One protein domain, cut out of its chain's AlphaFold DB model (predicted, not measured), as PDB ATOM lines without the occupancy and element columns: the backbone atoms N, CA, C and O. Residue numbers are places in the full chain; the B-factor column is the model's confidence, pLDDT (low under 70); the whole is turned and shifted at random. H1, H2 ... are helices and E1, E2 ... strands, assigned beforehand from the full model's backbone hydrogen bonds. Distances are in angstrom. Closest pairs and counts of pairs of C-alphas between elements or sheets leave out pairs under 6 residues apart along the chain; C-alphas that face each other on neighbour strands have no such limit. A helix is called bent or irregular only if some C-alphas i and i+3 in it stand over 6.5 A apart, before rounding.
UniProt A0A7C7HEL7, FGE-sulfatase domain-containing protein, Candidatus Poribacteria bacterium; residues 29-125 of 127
ATOM      1  N   LYS A  29     216.082 326.216 237.936       61.62
ATOM      2  CA  LYS A  29     216.220 325.213 238.998       61.62
ATOM      3  C   LYS A  29     217.461 324.371 238.725       61.62
ATOM      4  O   LYS A  29     217.505 323.627 237.745       61.62
ATOM      5  N   GLU A  30     218.472 324.537 239.569       79.38
ATOM      6  CA  GLU A  30     219.720 323.806 239.443       79.38
ATOM      7  C   GLU A  30     219.419 322.329 239.705       79.38
ATOM      8  O   GLU A  30     218.998 321.940 240.794       79.38
ATOM      9  N   VAL A  31     219.559 321.501 238.671       92.06
ATOM     10  CA  VAL A  31     219.329 320.062 238.785       92.06
ATOM     11  C   VAL A  31     220.547 319.458 239.474       92.06
ATOM     12  O   VAL A  31     221.603 319.293 238.861       92.06
ATOM     13  N   VAL A  32     220.409 319.166 240.764       94.94
ATOM     14  CA  VAL A  32     221.446 318.514 241.569       94.94
ATOM     15  C   VAL A  32     221.252 317.003 241.503       94.94
ATOM     16  O   VAL A  32     220.171 316.511 241.811       94.94
ATOM     17  N   VAL A  33     222.302 316.277 241.122       95.12
ATOM     18  CA  VAL A  33     222.281 314.818 240.940       95.12
ATOM     19  C   VAL A  33     223.236 314.160 241.919       95.12
ATOM     20  O   VAL A  33     224.366 314.624 242.086       95.12
ATOM     21  N   SER A  34     222.795 313.097 242.587       92.44
ATOM     22  CA  SER A  34     223.562 312.451 243.655       92.44
ATOM     23  C   SER A  34     224.243 311.139 243.266       92.44
ATOM     24  O   SER A  34     225.232 310.772 243.902       92.44
ATOM     25  N   ASN A  35     223.746 310.456 242.232       91.94
ATOM     26  CA  ASN A  35     224.247 309.166 241.755       91.94
ATOM     27  C   ASN A  35     223.939 308.953 240.259       91.94
ATOM     28  O   ASN A  35     223.255 309.756 239.623       91.94
ATOM     29  N   ALA A  36     224.483 307.882 239.680       89.75
ATOM     30  CA  ALA A  36     224.382 307.615 238.247       89.75
ATOM     31  C   ALA A  36     222.988 307.114 237.829       89.75
ATOM     32  O   ALA A  36     222.577 307.310 236.685       89.75
ATOM     33  N   GLU A  37     222.246 306.483 238.737       89.75
ATOM     34  CA  GLU A  37     220.902 305.962 238.495       89.75
ATOM     35  C   GLU A  37     219.911 307.094 238.197       89.75
ATOM     36  O   GLU A  37     219.104 306.976 237.272       89.75
ATOM     37  N   GLU A  38     220.037 308.219 238.907       89.88
ATOM     38  CA  GLU A  38     219.251 309.439 238.684       89.88
ATOM     39  C   GLU A  38     219.432 310.009 237.263       89.88
ATOM     40  O   GLU A  38     218.493 310.582 236.710       89.88
ATOM     41  N   LEU A  39     220.587 309.805 236.614       87.94
ATOM     42  CA  LEU A  39     220.866 310.356 235.278       87.94
ATOM     43  C   LEU A  39     219.968 309.785 234.173       87.94
ATOM     44  O   LEU A  39     219.732 310.474 233.178       87.94
ATOM     45  N   LYS A  40     219.443 308.560 234.328       83.44
ATOM     46  CA  LYS A  40     218.667 307.862 233.281       83.44
ATOM     47  C   LYS A  40     217.408 308.627 232.850       83.44
ATOM     48  O   LYS A  40     216.989 308.510 231.702       83.44
ATOM     49  N   GLY A  41     216.818 309.419 233.750       81.56
ATOM     50  CA  GLY A  41     215.618 310.220 233.482       81.56
ATOM     51  C   GLY A  41     215.886 311.695 233.168       81.56
ATOM     52  O   GLY A  41     214.959 312.426 232.814       81.56
ATOM     53  N   ILE A  42     217.133 312.163 233.298       86.94
ATOM     54  CA  ILE A  42     217.445 313.595 233.261       86.94
ATOM     55  C   ILE A  42     217.741 314.050 231.831       86.94
ATOM     56  O   ILE A  42     218.714 313.640 231.199       86.94
ATOM     57  N   LYS A  43     216.919 314.989 231.346       86.88
ATOM     58  CA  LYS A  43     217.092 315.678 230.052       86.88
ATOM     59  C   LYS A  43     217.802 317.034 230.168       86.88
ATOM     60  O   LYS A  43     217.978 317.718 229.160       86.88
ATOM     61  N   ALA A  44     218.181 317.445 231.379       90.50
ATOM     62  CA  ALA A  44     218.845 318.721 231.622       90.50
ATOM     63  C   ALA A  44     220.192 318.797 230.884       90.50
ATOM     64  O   ALA A  44     220.966 317.845 230.861       90.50
ATOM     65  N   LYS A  45     220.492 319.952 230.277       91.88
ATOM     66  CA  LYS A  45     221.791 320.168 229.615       91.88
ATOM     67  C   LYS A  45     222.929 320.348 230.618       91.88
ATOM     68  O   LYS A  45     224.056 319.989 230.304       91.88
ATOM     69  N   LYS A  46     222.639 320.930 231.785       94.50
ATOM     70  CA  LYS A  46     223.593 321.171 232.868       94.50
ATOM     71  C   LYS A  46     223.029 320.628 234.172       94.50
ATOM     72  O   LYS A  46     221.838 320.792 234.426       94.50
ATOM     73  N   ILE A  47     223.894 320.014 234.966       95.56
ATOM     74  CA  ILE A  47     223.589 319.516 236.307       95.56
ATOM     75  C   ILE A  47     224.727 319.885 237.256       95.56
ATOM     76  O   ILE A  47     225.837 320.181 236.806       95.56
ATOM     77  N   THR A  48     224.465 319.796 238.553       97.06
ATOM     78  CA  THR A  48     225.503 319.850 239.586       97.06
ATOM     79  C   THR A  48     225.613 318.491 240.256       97.06
ATOM     80  O   THR A  48     224.639 317.965 240.797       97.06
ATOM     81  N   TRP A  49     226.802 317.901 240.207       97.56
ATOM     82  CA  TRP A  49     227.082 316.621 240.833       97.56
ATOM     83  C   TRP A  49     227.282 316.809 242.334       97.56
ATOM     84  O   TRP A  49     228.237 317.440 242.784       97.56
ATOM     85  N   LYS A  50     226.373 316.263 243.139       96.69
ATOM     86  CA  LYS A  50     226.289 316.527 244.582       96.69
ATOM     87  C   LYS A  50     227.568 316.151 245.335       96.69
ATOM     88  O   LYS A  50     227.922 316.813 246.312       96.69
ATOM     89  N   LYS A  51     228.250 315.079 244.915       96.81
ATOM     90  CA  LYS A  51     229.384 314.504 245.654       96.81
ATOM     91  C   LYS A  51     230.559 315.481 245.759       96.81
ATOM     92  O   LYS A  51     231.020 315.775 246.867       96.81
ATOM     93  N   ASP A  52     231.006 316.031 244.636       97.19
ATOM     94  CA  ASP A  52     232.158 316.936 244.546       97.19
ATOM     95  C   ASP A  52     231.785 318.384 244.186       97.19
ATOM     96  O   ASP A  52     232.644 319.261 244.201       97.19
ATOM     97  N   GLY A  53     230.504 318.654 243.922       96.56
ATOM     98  CA  GLY A  53     230.006 319.970 243.533       96.56
ATOM     99  C   GLY A  53     230.361 320.361 242.098       96.56
ATOM    100  O   GLY A  53     230.233 321.534 241.753       96.56
ATOM    101  N   ALA A  54     230.835 319.426 241.267       97.44
ATOM    102  CA  ALA A  54     231.187 319.730 239.887       97.44
ATOM    103  C   ALA A  54     229.941 320.080 239.068       97.44
ATOM    104  O   ALA A  54     228.924 319.385 239.122       97.44
ATOM    105  N   LYS A  55     230.044 321.123 238.246       97.31
ATOM    106  CA  LYS A  55     229.060 321.376 237.195       97.31
ATOM    107  C   LYS A  55     229.361 320.439 236.037       97.31
ATOM    108  O   LYS A  55     230.500 320.375 235.585       97.31
ATOM    109  N   MET A  56     228.350 319.729 235.556       96.50
ATOM    110  CA  MET A  56     228.482 318.803 234.435       96.50
ATOM    111  C   MET A  56     227.577 319.219 233.289       96.50
ATOM    112  O   MET A  56     226.489 319.763 233.496       96.50
ATOM    113  N   VAL A  57     228.013 318.925 232.071       95.12
ATOM    114  CA  VAL A  57     227.253 319.142 230.845       95.12
ATOM    115  C   VAL A  57     226.902 317.808 230.199       95.12
ATOM    116  O   VAL A  57     227.717 316.886 230.159       95.12
ATOM    117  N   ARG A  58     225.674 317.706 229.688       93.44
ATOM    118  CA  ARG A  58     225.221 316.558 228.904       93.44
ATOM    119  C   ARG A  58     225.838 316.620 227.512       93.44
ATOM    120  O   ARG A  58     225.521 317.522 226.737       93.44
ATOM    121  N   ILE A  59     226.655 315.633 227.176       91.06
ATOM    122  CA  ILE A  59     227.208 315.451 225.839       91.06
ATOM    123  C   ILE A  59     226.250 314.555 225.045       91.06
ATOM    124  O   ILE A  59     226.019 313.400 225.425       91.06
ATOM    125  N   PRO A  60     225.636 315.072 223.966       83.44
ATOM    126  CA  PRO A  60     224.797 314.255 223.111       83.44
ATOM    127  C   PRO A  60     225.668 313.230 222.379       83.44
ATOM    128  O   PRO A  60     226.615 313.582 221.685       83.44
ATOM    129  N   THR A  61     225.319 311.958 222.519       75.88
ATOM    130  CA  THR A  61     225.812 310.877 221.662       75.88
ATOM    131  C   THR A  61     224.641 310.336 220.843       75.88
ATOM    132  O   THR A  61     223.487 310.713 221.069       75.88
ATOM    133  N   ILE A  62     224.912 309.390 219.941       76.19
ATOM    134  CA  ILE A  62     223.856 308.564 219.347       76.19
ATOM    135  C   ILE A  62     223.098 307.883 220.502       76.19
ATOM    136  O   ILE A  62     223.715 307.279 221.388       76.19
ATOM    137  N   ALA A  63     221.778 308.086 220.556       58.53
ATOM    138  CA  ALA A  63     220.925 307.526 221.601       58.53
ATOM    139  C   ALA A  63     221.064 305.993 221.611       58.53
ATOM    140  O   ALA A  63     221.139 305.400 220.535       58.53
ATOM    141  N   PRO A  64     221.121 305.345 222.788       65.94
ATOM    142  CA  PRO A  64     220.756 305.845 224.122       65.94
ATOM    143  C   PRO A  64     221.920 306.412 224.969       65.94
ATOM    144  O   PRO A  64     221.723 306.736 226.137       65.94
ATOM    145  N   ASN A  65     223.124 306.568 224.414       74.31
ATOM    146  CA  ASN A  65     224.367 306.605 225.206       74.31
ATOM    147  C   ASN A  65     224.829 307.987 225.711       74.31
ATOM    148  O   ASN A  65     226.030 308.196 225.891       74.31
ATOM    149  N   SER A  66     223.927 308.955 225.914       83.25
ATOM    150  CA  SER A  66     224.361 310.306 226.301       83.25
ATOM    151  C   SER A  66     225.097 310.283 227.638       83.25
ATOM    152  O   SER A  66     224.567 309.752 228.613       83.25
ATOM    153  N   ILE A  67     226.268 310.908 227.693       90.81
ATOM    154  CA  ILE A  67     227.084 310.995 228.906       90.81
ATOM    155  C   ILE A  67     227.033 312.404 229.492       90.81
ATOM    156  O   ILE A  67     226.720 313.368 228.793       90.81
ATOM    157  N   TYR A  68     227.371 312.525 230.770       93.94
ATOM    158  CA  TYR A  68     227.681 313.807 231.394       93.94
ATOM    159  C   TYR A  68     229.185 313.896 231.626       93.94
ATOM    160  O   TYR A  68     229.819 312.895 231.960       93.94
ATOM    161  N   MET A  69     229.745 315.087 231.451       95.25
ATOM    162  CA  MET A  69     231.156 315.378 231.696       95.25
ATOM    163  C   MET A  69     231.273 316.668 232.498       95.25
ATOM    164  O   MET A  69     230.488 317.594 232.279       95.25
ATOM    165  N   ASP A  70     232.225 316.725 233.426       97.38
ATOM    166  CA  ASP A  70     232.528 317.945 234.172       97.38
ATOM    167  C   ASP A  70     232.866 319.085 233.193       97.38
ATOM    168  O   ASP A  70     233.512 318.878 232.167       97.38
ATOM    169  N   THR A  71     232.392 320.300 233.477       96.88
ATOM    170  CA  THR A  71     232.607 321.462 232.594       96.88
ATOM    171  C   THR A  71     234.031 322.006 232.646       96.88
ATOM    172  O   THR A  71     234.407 322.806 231.796       96.88
ATOM    173  N   THR A  72     234.781 321.629 233.677       97.19
ATOM    174  CA  THR A  72     236.161 322.037 233.943       97.19
ATOM    175  C   THR A  72     236.928 320.844 234.492       97.19
ATOM    176  O   THR A  72     236.328 319.861 234.929       97.19
ATOM    177  N   GLU A  73     238.249 320.949 234.526       98.25
ATOM    178  CA  GLU A  73     239.097 320.005 235.239       98.25
ATOM    179  C   GLU A  73     238.740 319.953 236.732       98.25
ATOM    180  O   GLU A  73     238.212 320.914 237.306       98.25
ATOM    181  N   VAL A  74     239.079 318.829 237.372       98.56
ATOM    182  CA  VAL A  74     238.992 318.682 238.829       98.56
ATOM    183  C   VAL A  74     239.843 319.762 239.481       98.56
ATOM    184  O   VAL A  74     241.020 319.909 239.152       98.56
ATOM    185  N   THR A  75     239.273 320.510 240.420       98.75
ATOM    186  CA  THR A  75     239.984 321.613 241.067       98.75
ATOM    187  C   THR A  75     240.789 321.155 242.282       98.75
ATOM    188  O   THR A  75     240.495 320.136 242.911       98.75
ATOM    189  N   VAL A  76     241.775 321.961 242.684       98.81
ATOM    190  CA  VAL A  76     242.532 321.756 243.929       98.81
ATOM    191  C   VAL A  76     241.592 321.643 245.139       98.81
ATOM    192  O   VAL A  76     241.789 320.781 245.993       98.81
ATOM    193  N   GLY A  77     240.537 322.463 245.210       98.62
ATOM    194  CA  GLY A  77     239.557 322.413 246.299       98.62
ATOM    195  C   GLY A  77     238.745 321.117 246.320       98.62
ATOM    196  O   GLY A  77     238.523 320.536 247.385       98.62
ATOM    197  N   GLN A  78     238.344 320.624 245.147       98.81
ATOM    198  CA  GLN A  78     237.653 319.342 245.025       98.81
ATOM    199  C   GLN A  78     238.554 318.177 245.446       98.81
ATOM    200  O   GLN A  78     238.134 317.324 246.230       98.81
ATOM    201  N   PHE A  79     239.814 318.176 245.007       98.75
ATOM    202  CA  PHE A  79     240.772 317.142 245.391       98.75
ATOM    203  C   PHE A  79     241.087 317.182 246.896       98.75
ATOM    204  O   PHE A  79     241.096 316.146 247.556       98.75
ATOM    205  N   LYS A  80     241.228 318.370 247.500       98.44
ATOM    206  CA  LYS A  80     241.348 318.517 248.965       98.44
ATOM    207  C   LYS A  80     240.136 317.955 249.711       98.44
ATOM    208  O   LYS A  80     240.304 317.334 250.757       98.44
ATOM    209  N   LYS A  81     238.918 318.144 249.186       98.56
ATOM    210  CA  LYS A  81     237.696 317.552 249.759       98.56
ATOM    211  C   LYS A  81     237.758 316.023 249.730       98.56
ATOM    212  O   LYS A  81     237.410 315.396 250.728       98.56
ATOM    213  N   PHE A  82     238.232 315.443 248.627       98.62
ATOM    214  CA  PHE A  82     238.493 314.008 248.512       98.62
ATOM    215  C   PHE A  82     239.476 313.527 249.588       98.62
ATOM    216  O   PHE A  82     239.096 312.684 250.404       98.62
ATOM    217  N   LEU A  83     240.666 314.132 249.667       98.31
ATOM    218  CA  LEU A  83     241.693 313.780 250.657       98.31
ATOM    219  C   LEU A  83     241.201 313.931 252.100       98.31
ATOM    220  O   LEU A  83     241.506 313.104 252.937       98.31
ATOM    221  N   LYS A  84     240.397 314.956 252.406       98.19
ATOM    222  CA  LYS A  84     239.836 315.151 253.754       98.19
ATOM    223  C   LYS A  84     238.786 314.098 254.130       98.19
ATOM    224  O   LYS A  84     238.545 313.863 255.308       98.19
ATOM    225  N   SER A  85     238.096 313.533 253.142       98.06
ATOM    226  CA  SER A  85     236.984 312.596 253.355       98.06
ATOM    227  C   SER A  85     237.383 311.122 253.258       98.06
ATOM    228  O   SER A  85     236.514 310.254 253.326       98.06
ATOM    229  N   THR A  86     238.665 310.847 253.031       97.75
ATOM    230  CA  THR A  86     239.221 309.507 252.835       97.75
ATOM    231  C   THR A  86     240.583 309.420 253.513       97.75
ATOM    232  O   THR A  86     241.176 310.445 253.825       97.75
ATOM    233  N   ASP A  87     241.120 308.214 253.663       96.75
ATOM    234  CA  ASP A  87     242.497 308.019 254.138       96.75
ATOM    235  C   ASP A  87     243.510 307.965 252.977       96.75
ATOM    236  O   ASP A  87     244.609 307.420 253.113       96.75
ATOM    237  N   TYR A  88     243.138 308.493 251.803       98.12
ATOM    238  CA  TYR A  88     243.977 308.445 250.611       98.12
ATOM    239  C   TYR A  88     245.250 309.277 250.794       98.12
ATOM    240  O   TYR A  88     245.198 310.469 251.096       98.12
ATOM    241  N   GLN A  89     246.402 308.649 250.563       96.94
ATOM    242  CA  GLN A  89     247.707 309.278 250.727       96.94
ATOM    243  C   GLN A  89     248.171 309.889 249.405       96.94
ATOM    244  O   GLN A  89     248.569 309.176 248.487       96.94
ATOM    245  N   PHE A  90     248.145 311.218 249.322       97.38
ATOM    246  CA  PHE A  90     248.754 311.961 248.221       97.38
ATOM    247  C   PHE A  90     250.187 312.364 248.583       97.38
ATOM    248  O   PHE A  90     250.451 312.745 249.725       97.38
ATOM    249  N   ASN A  91     251.109 312.324 247.616       96.69
ATOM    250  CA  ASN A  91     252.496 312.718 247.857       96.69
ATOM    251  C   ASN A  91     252.582 314.207 248.250       96.69
ATOM    252  O   ASN A  91     252.440 315.104 247.415       96.69
ATOM    253  N   GLY A  92     252.867 314.455 249.532       94.69
ATOM    254  CA  GLY A  92     252.934 315.794 250.108       94.69
ATOM    255  C   GLY A  92     253.995 316.703 249.478       94.69
ATOM    256  O   GLY A  92     253.801 317.917 249.420       94.69
ATOM    257  N   GLU A  93     255.077 316.140 248.935       96.75
ATOM    258  CA  GLU A  93     256.162 316.896 248.293       96.75
ATOM    259  C   GLU A  93     255.707 317.605 247.007       96.75
ATOM    260  O   GLU A  93     256.308 318.593 246.570       96.75
ATOM    261  N   LEU A  94     254.613 317.137 246.395       97.31
ATOM    262  CA  LEU A  94     254.073 317.722 245.172       97.31
ATOM    263  C   LEU A  94     253.307 319.022 245.430       97.31
ATOM    264  O   LEU A  94     253.190 319.832 244.509       97.31
ATOM    265  N   TRP A  95     252.854 319.289 246.661       97.75
ATOM    266  CA  TRP A  95     252.062 320.487 246.971       97.75
ATOM    267  C   TRP A  95     252.780 321.791 246.630       97.75
ATOM    268  O   TRP A  95     252.163 322.697 246.075       97.75
ATOM    269  N   ALA A  96     254.090 321.878 246.874       97.69
ATOM    270  CA  ALA A  96     254.870 323.059 246.501       97.69
ATOM    271  C   ALA A  96     254.840 323.312 244.980       97.69
ATOM    272  O   ALA A  96     254.761 324.456 244.528       97.69
ATOM    273  N   ARG A  97     254.848 322.243 244.172       97.19
ATOM    274  CA  ARG A  97     254.752 322.332 242.707       97.19
ATOM    275  C   ARG A  97     253.331 322.658 242.257       97.19
ATOM    276  O   ARG A  97     253.172 323.483 241.358       97.19
ATOM    277  N   VAL A  98     252.320 322.070 242.903       98.12
ATOM    278  CA  VAL A  98     250.903 322.390 242.673       98.12
ATOM    279  C   VAL A  98     250.672 323.879 242.891       98.12
ATOM    280  O   VAL A  98     250.260 324.560 241.959       98.12
ATOM    281  N   TYR A  99     251.035 324.426 244.053       98.12
ATOM    282  CA  TYR A  99     250.778 325.834 244.371       98.12
ATOM    283  C   TYR A  99     251.559 326.826 243.504       98.12
ATOM    284  O   TYR A  99     251.116 327.958 243.332       98.12
ATOM    285  N   LYS A 100     252.669 326.406 242.882       98.19
ATOM    286  CA  LYS A 100     253.402 327.240 241.917       98.19
ATOM    287  C   LYS A 100     252.601 327.533 240.640       98.19
ATOM    288  O   LYS A 100     252.840 328.554 240.003       98.19
ATOM    289  N   ARG A 101     251.705 326.633 240.219       97.69
ATOM    290  CA  ARG A 101     250.946 326.746 238.953       97.69
ATOM    291  C   ARG A 101     249.430 326.835 239.161       97.69
ATOM    292  O   ARG A 101     248.757 327.495 238.381       97.69
ATOM    293  N   SER A 102     248.931 326.219 240.227       98.50
ATOM    294  CA  SER A 102     247.531 326.159 240.647       98.50
ATOM    295  C   SER A 102     247.397 326.686 242.086       98.50
ATOM    296  O   SER A 102     247.200 325.910 243.022       98.50
ATOM    297  N   PRO A 103     247.555 328.006 242.301       98.00
ATOM    298  CA  PRO A 103     247.722 328.583 243.638       98.00
ATOM    299  C   PRO A 103     246.450 328.589 244.495       98.00
ATOM    300  O   PRO A 103     246.539 328.775 245.704       98.00
ATOM    301  N   THR A 104     245.262 328.411 243.907       98.44
ATOM    302  CA  THR A 104     243.988 328.461 244.649       98.44
ATOM    303  C   THR A 104     243.114 327.240 244.400       98.44
ATOM    304  O   THR A 104     243.251 326.557 243.390       98.44
ATOM    305  N   ASP A 105     242.134 327.029 245.277       98.44
ATOM    306  CA  ASP A 105     241.176 325.918 245.216       98.44
ATOM    307  C   ASP A 105     240.297 325.894 243.953       98.44
ATOM    308  O   ASP A 105     239.657 324.880 243.675       98.44
ATOM    309  N   LYS A 106     240.263 326.994 243.190       98.12
ATOM    310  CA  LYS A 106     239.539 327.107 241.913       98.12
ATOM    311  C   LYS A 106     240.385 326.702 240.702       98.12
ATOM    312  O   LYS A 106     239.842 326.597 239.610       98.12
ATOM    313  N   HIS A 107     241.692 326.516 240.879       98.56
ATOM    314  CA  HIS A 107     242.580 326.092 239.801       98.56
ATOM    315  C   HIS A 107     242.527 324.571 239.611       98.56
ATOM    316  O   HIS A 107     242.229 323.859 240.577       98.56
ATOM    317  N   PRO A 108     242.865 324.064 238.412       98.62
ATOM    318  CA  PRO A 108     242.983 322.633 238.161       98.62
ATOM    319  C   PRO A 108     243.968 321.963 239.118       98.62
ATOM    320  O   PRO A 108     245.054 322.489 239.383       98.62
ATOM    321  N   MET A 109     243.609 320.784 239.615       98.62
ATOM    322  CA  MET A 109     244.546 319.900 240.288       98.62
ATOM    323  C   MET A 109     245.521 319.341 239.247       98.62
ATOM    324  O   MET A 109     245.123 318.857 238.190       98.62
ATOM    325  N   ILE A 110     246.813 319.428 239.545       98.06
ATOM    326  CA  ILE A 110     247.911 319.044 238.651       98.06
ATOM    327  C   ILE A 110     248.938 318.217 239.426       98.06
ATOM    328  O   ILE A 110     248.861 318.135 240.649       98.06
ATOM    329  N   TYR A 111     249.921 317.631 238.732       97.69
ATOM    330  CA  TYR A 111     250.899 316.714 239.338       97.69
ATOM    331  C   TYR A 111     250.236 315.523 240.047       97.69
ATOM    332  O   TYR A 111     250.641 315.127 241.133       97.69
ATOM    333  N   VAL A 112     249.209 314.959 239.414       97.88
ATOM    334  CA  VAL A 112     248.537 313.734 239.854       97.88
ATOM    335  C   VAL A 112     248.947 312.579 238.947       97.88
ATOM    336  O   VAL A 112     249.133 312.755 237.742       97.88
ATOM    337  N   SER A 113     249.107 311.394 239.521       98.06
ATOM    338  CA  SER A 113     249.265 310.154 238.772       98.06
ATOM    339  C   SER A 113     247.915 309.653 238.252       98.06
ATOM    340  O   SER A 113     246.843 310.113 238.653       98.06
ATOM    341  N   TRP A 114     247.956 308.642 237.384       98.12
ATOM    342  CA  TRP A 114     246.746 307.940 236.960       98.12
ATOM    343  C   TRP A 114     245.997 307.297 238.145       98.12
ATOM    344  O   TRP A 114     244.765 307.285 238.161       98.12
ATOM    345  N   TYR A 115     246.724 306.816 239.161       98.25
ATOM    346  CA  TYR A 115     246.126 306.233 240.364       98.25
ATOM    347  C   TYR A 115     245.387 307.282 241.201       98.25
ATOM    348  O   TYR A 115     244.275 307.013 241.650       98.25
ATOM    349  N   ASP A 116     245.958 308.481 241.350       98.44
ATOM    350  CA  ASP A 116     245.322 309.610 242.044       98.44
ATOM    351  C   ASP A 116     244.020 310.023 241.344       98.44
ATOM    352  O   ASP A 116     242.970 310.158 241.977       98.44
ATOM    353  N   ALA A 117     244.073 310.173 240.015       98.38
ATOM    354  CA  ALA A 117     242.917 310.547 239.205       98.38
ATOM    355  C   ALA A 117     241.802 309.490 239.275       98.38
ATOM    356  O   ALA A 117     240.634 309.824 239.472       98.38
ATOM    357  N   THR A 118     242.163 308.208 239.178       98.38
ATOM    358  CA  THR A 118     241.208 307.092 239.252       98.38
ATOM    359  C   THR A 118     240.581 306.977 240.641       98.38
ATOM    360  O   THR A 118     239.374 306.759 240.761       98.38
ATOM    361  N   ALA A 119     241.373 307.153 241.703       98.62
ATOM    362  CA  ALA A 119     240.876 307.139 243.075       98.62
ATOM    363  C   ALA A 119     239.881 308.283 243.322       98.62
ATOM    364  O   ALA A 119     238.804 308.043 243.874       98.62
ATOM    365  N   TYR A 120     240.194 309.490 242.840       98.69
ATOM    366  CA  TYR A 120     239.277 310.627 242.885       98.69
ATOM    367  C   TYR A 120     237.980 310.342 242.116       98.69
ATOM    368  O   TYR A 120     236.895 310.509 242.673       98.69
ATOM    369  N   ALA A 121     238.071 309.878 240.863       98.31
ATOM    370  CA  ALA A 121     236.899 309.599 240.031       98.31
ATOM    371  C   ALA A 121     235.980 308.564 240.695       98.31
ATOM    372  O   ALA A 121     234.775 308.788 240.822       98.31
ATOM    373  N   LYS A 122     236.560 307.482 241.230       98.06
ATOM    374  CA  LYS A 122     235.820 306.455 241.970       98.06
ATOM    375  C   LYS A 122     235.161 307.016 243.228       98.06
ATOM    376  O   LYS A 122     233.983 306.752 243.460       98.06
ATOM    377  N   TRP A 123     235.879 307.809 244.026       98.25
ATOM    378  CA  TRP A 123     235.302 308.477 245.197       98.25
ATOM    379  C   TRP A 123     234.148 309.405 244.812       98.25
ATOM    380  O   TRP A 123     233.136 309.452 245.514       98.25
ATOM    381  N   ALA A 124     234.272 310.108 243.688       98.06
ATOM    382  CA  ALA A 124     233.234 310.982 243.168       98.06
ATOM    383  C   ALA A 124     232.017 310.209 242.624       98.06
ATOM    384  O   ALA A 124     230.985 310.831 242.400       98.06
ATOM    385  N   GLY A 125     232.091 308.886 242.430       96.88
ATOM    386  CA  GLY A 125     231.046 308.108 241.750       96.88
ATOM    387  C   GLY A 125     231.026 308.334 240.232       96.88
ATOM    388  O   GLY A 125     229.973 308.240 239.606       96.88
TER     389      GLY A 125
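AT A GLANCE: This is residues 29 to 125 of the 127 residues of the protein "FGE-sulfatase domain-containing protein" of Candidatus Poribacteria bacterium (UniProt A0A7C7HEL7). Two lobes lie end to end: a small three-stranded sheet, E1, E2 and E3, with the short helix H1 grazing it, and a loose helical lobe of H2, H3 and H4 with the long loop of residues 102 to 113 between H3 and H4. H1 and H3 lie toward opposite ends of the elongated whole, which spans 44 by 26 by 24 A. The printed part has 97 residues, with four named helices and three named strands in the order H1 E1 E2 E3 H2 H3 H4. The sheet has the order E1 - E2 - E3 and is antiparallel; the class is mixed, helices and strands, with under half of the residues in named elements. The whole is only just compact, close to loose, with a radius of gyration of the C-alphas of 14.9 A.

IN THESE COORDINATES: H1, residues 38 to 41, begins at C-alpha 38 (219.251, 309.439, 238.684) and is 6.4 A long. E1, residues 46 to 49, measures 9.8 A; E2, residues 55 to 59, 12.9 A; E3, residues 67 to 70, 10.3 A. H2, residues 76 to 84, is 12.1 A long and begins at (242.532, 321.756, 243.929). H3, residues 92 to 101, is 15.8 A long and only just irregular, C-alphas 93 and 96 being 6.55 A apart. H4, residues 114 to 124, is 15.2 A long and ends at (233.234, 310.982, 243.168).

HOW THE PARTS SIT: Residues 32 to 33 pair parallel with residues 48 to 49 of E1. H1 only grazes the sheet, with its residues 39 to 40. E1, E2 and E3 form a meander, each strand the antiparallel neighbour of the one before. The hairpin E1 and E2 has N 56 and O 47 at 2.8 A, within hydrogen-bond range; the hairpin E2 and E3 has N 57 and O 69 at 2.8 A. H2, H3 and H4 are not on the sheet. H2 and H4 only just touch, with 3 pairs of C-alphas within 8 A, the closest those of Phe 82 and Tyr 120 at 6.6 A. Their lines are about perpendicular, at 77 degrees. H3 and H4 are apart; H2 and H3 are only just apart, at 8.5 A. In H2 and H4 every O i to N i+4 pair is within hydrogen-bond range, in H3 3 of 6; H1 is too short for such a pair.

THE WHOLE: The C-alphas of Ala 63 and Glu 93, the two farthest apart, are 45.2 A apart. The printed part has no cut. The link from H3 to H4, 12 residues, is long. The mean pLDDT of the printed part is 93.9; residue 29 and residues 63 to 64 are under 70.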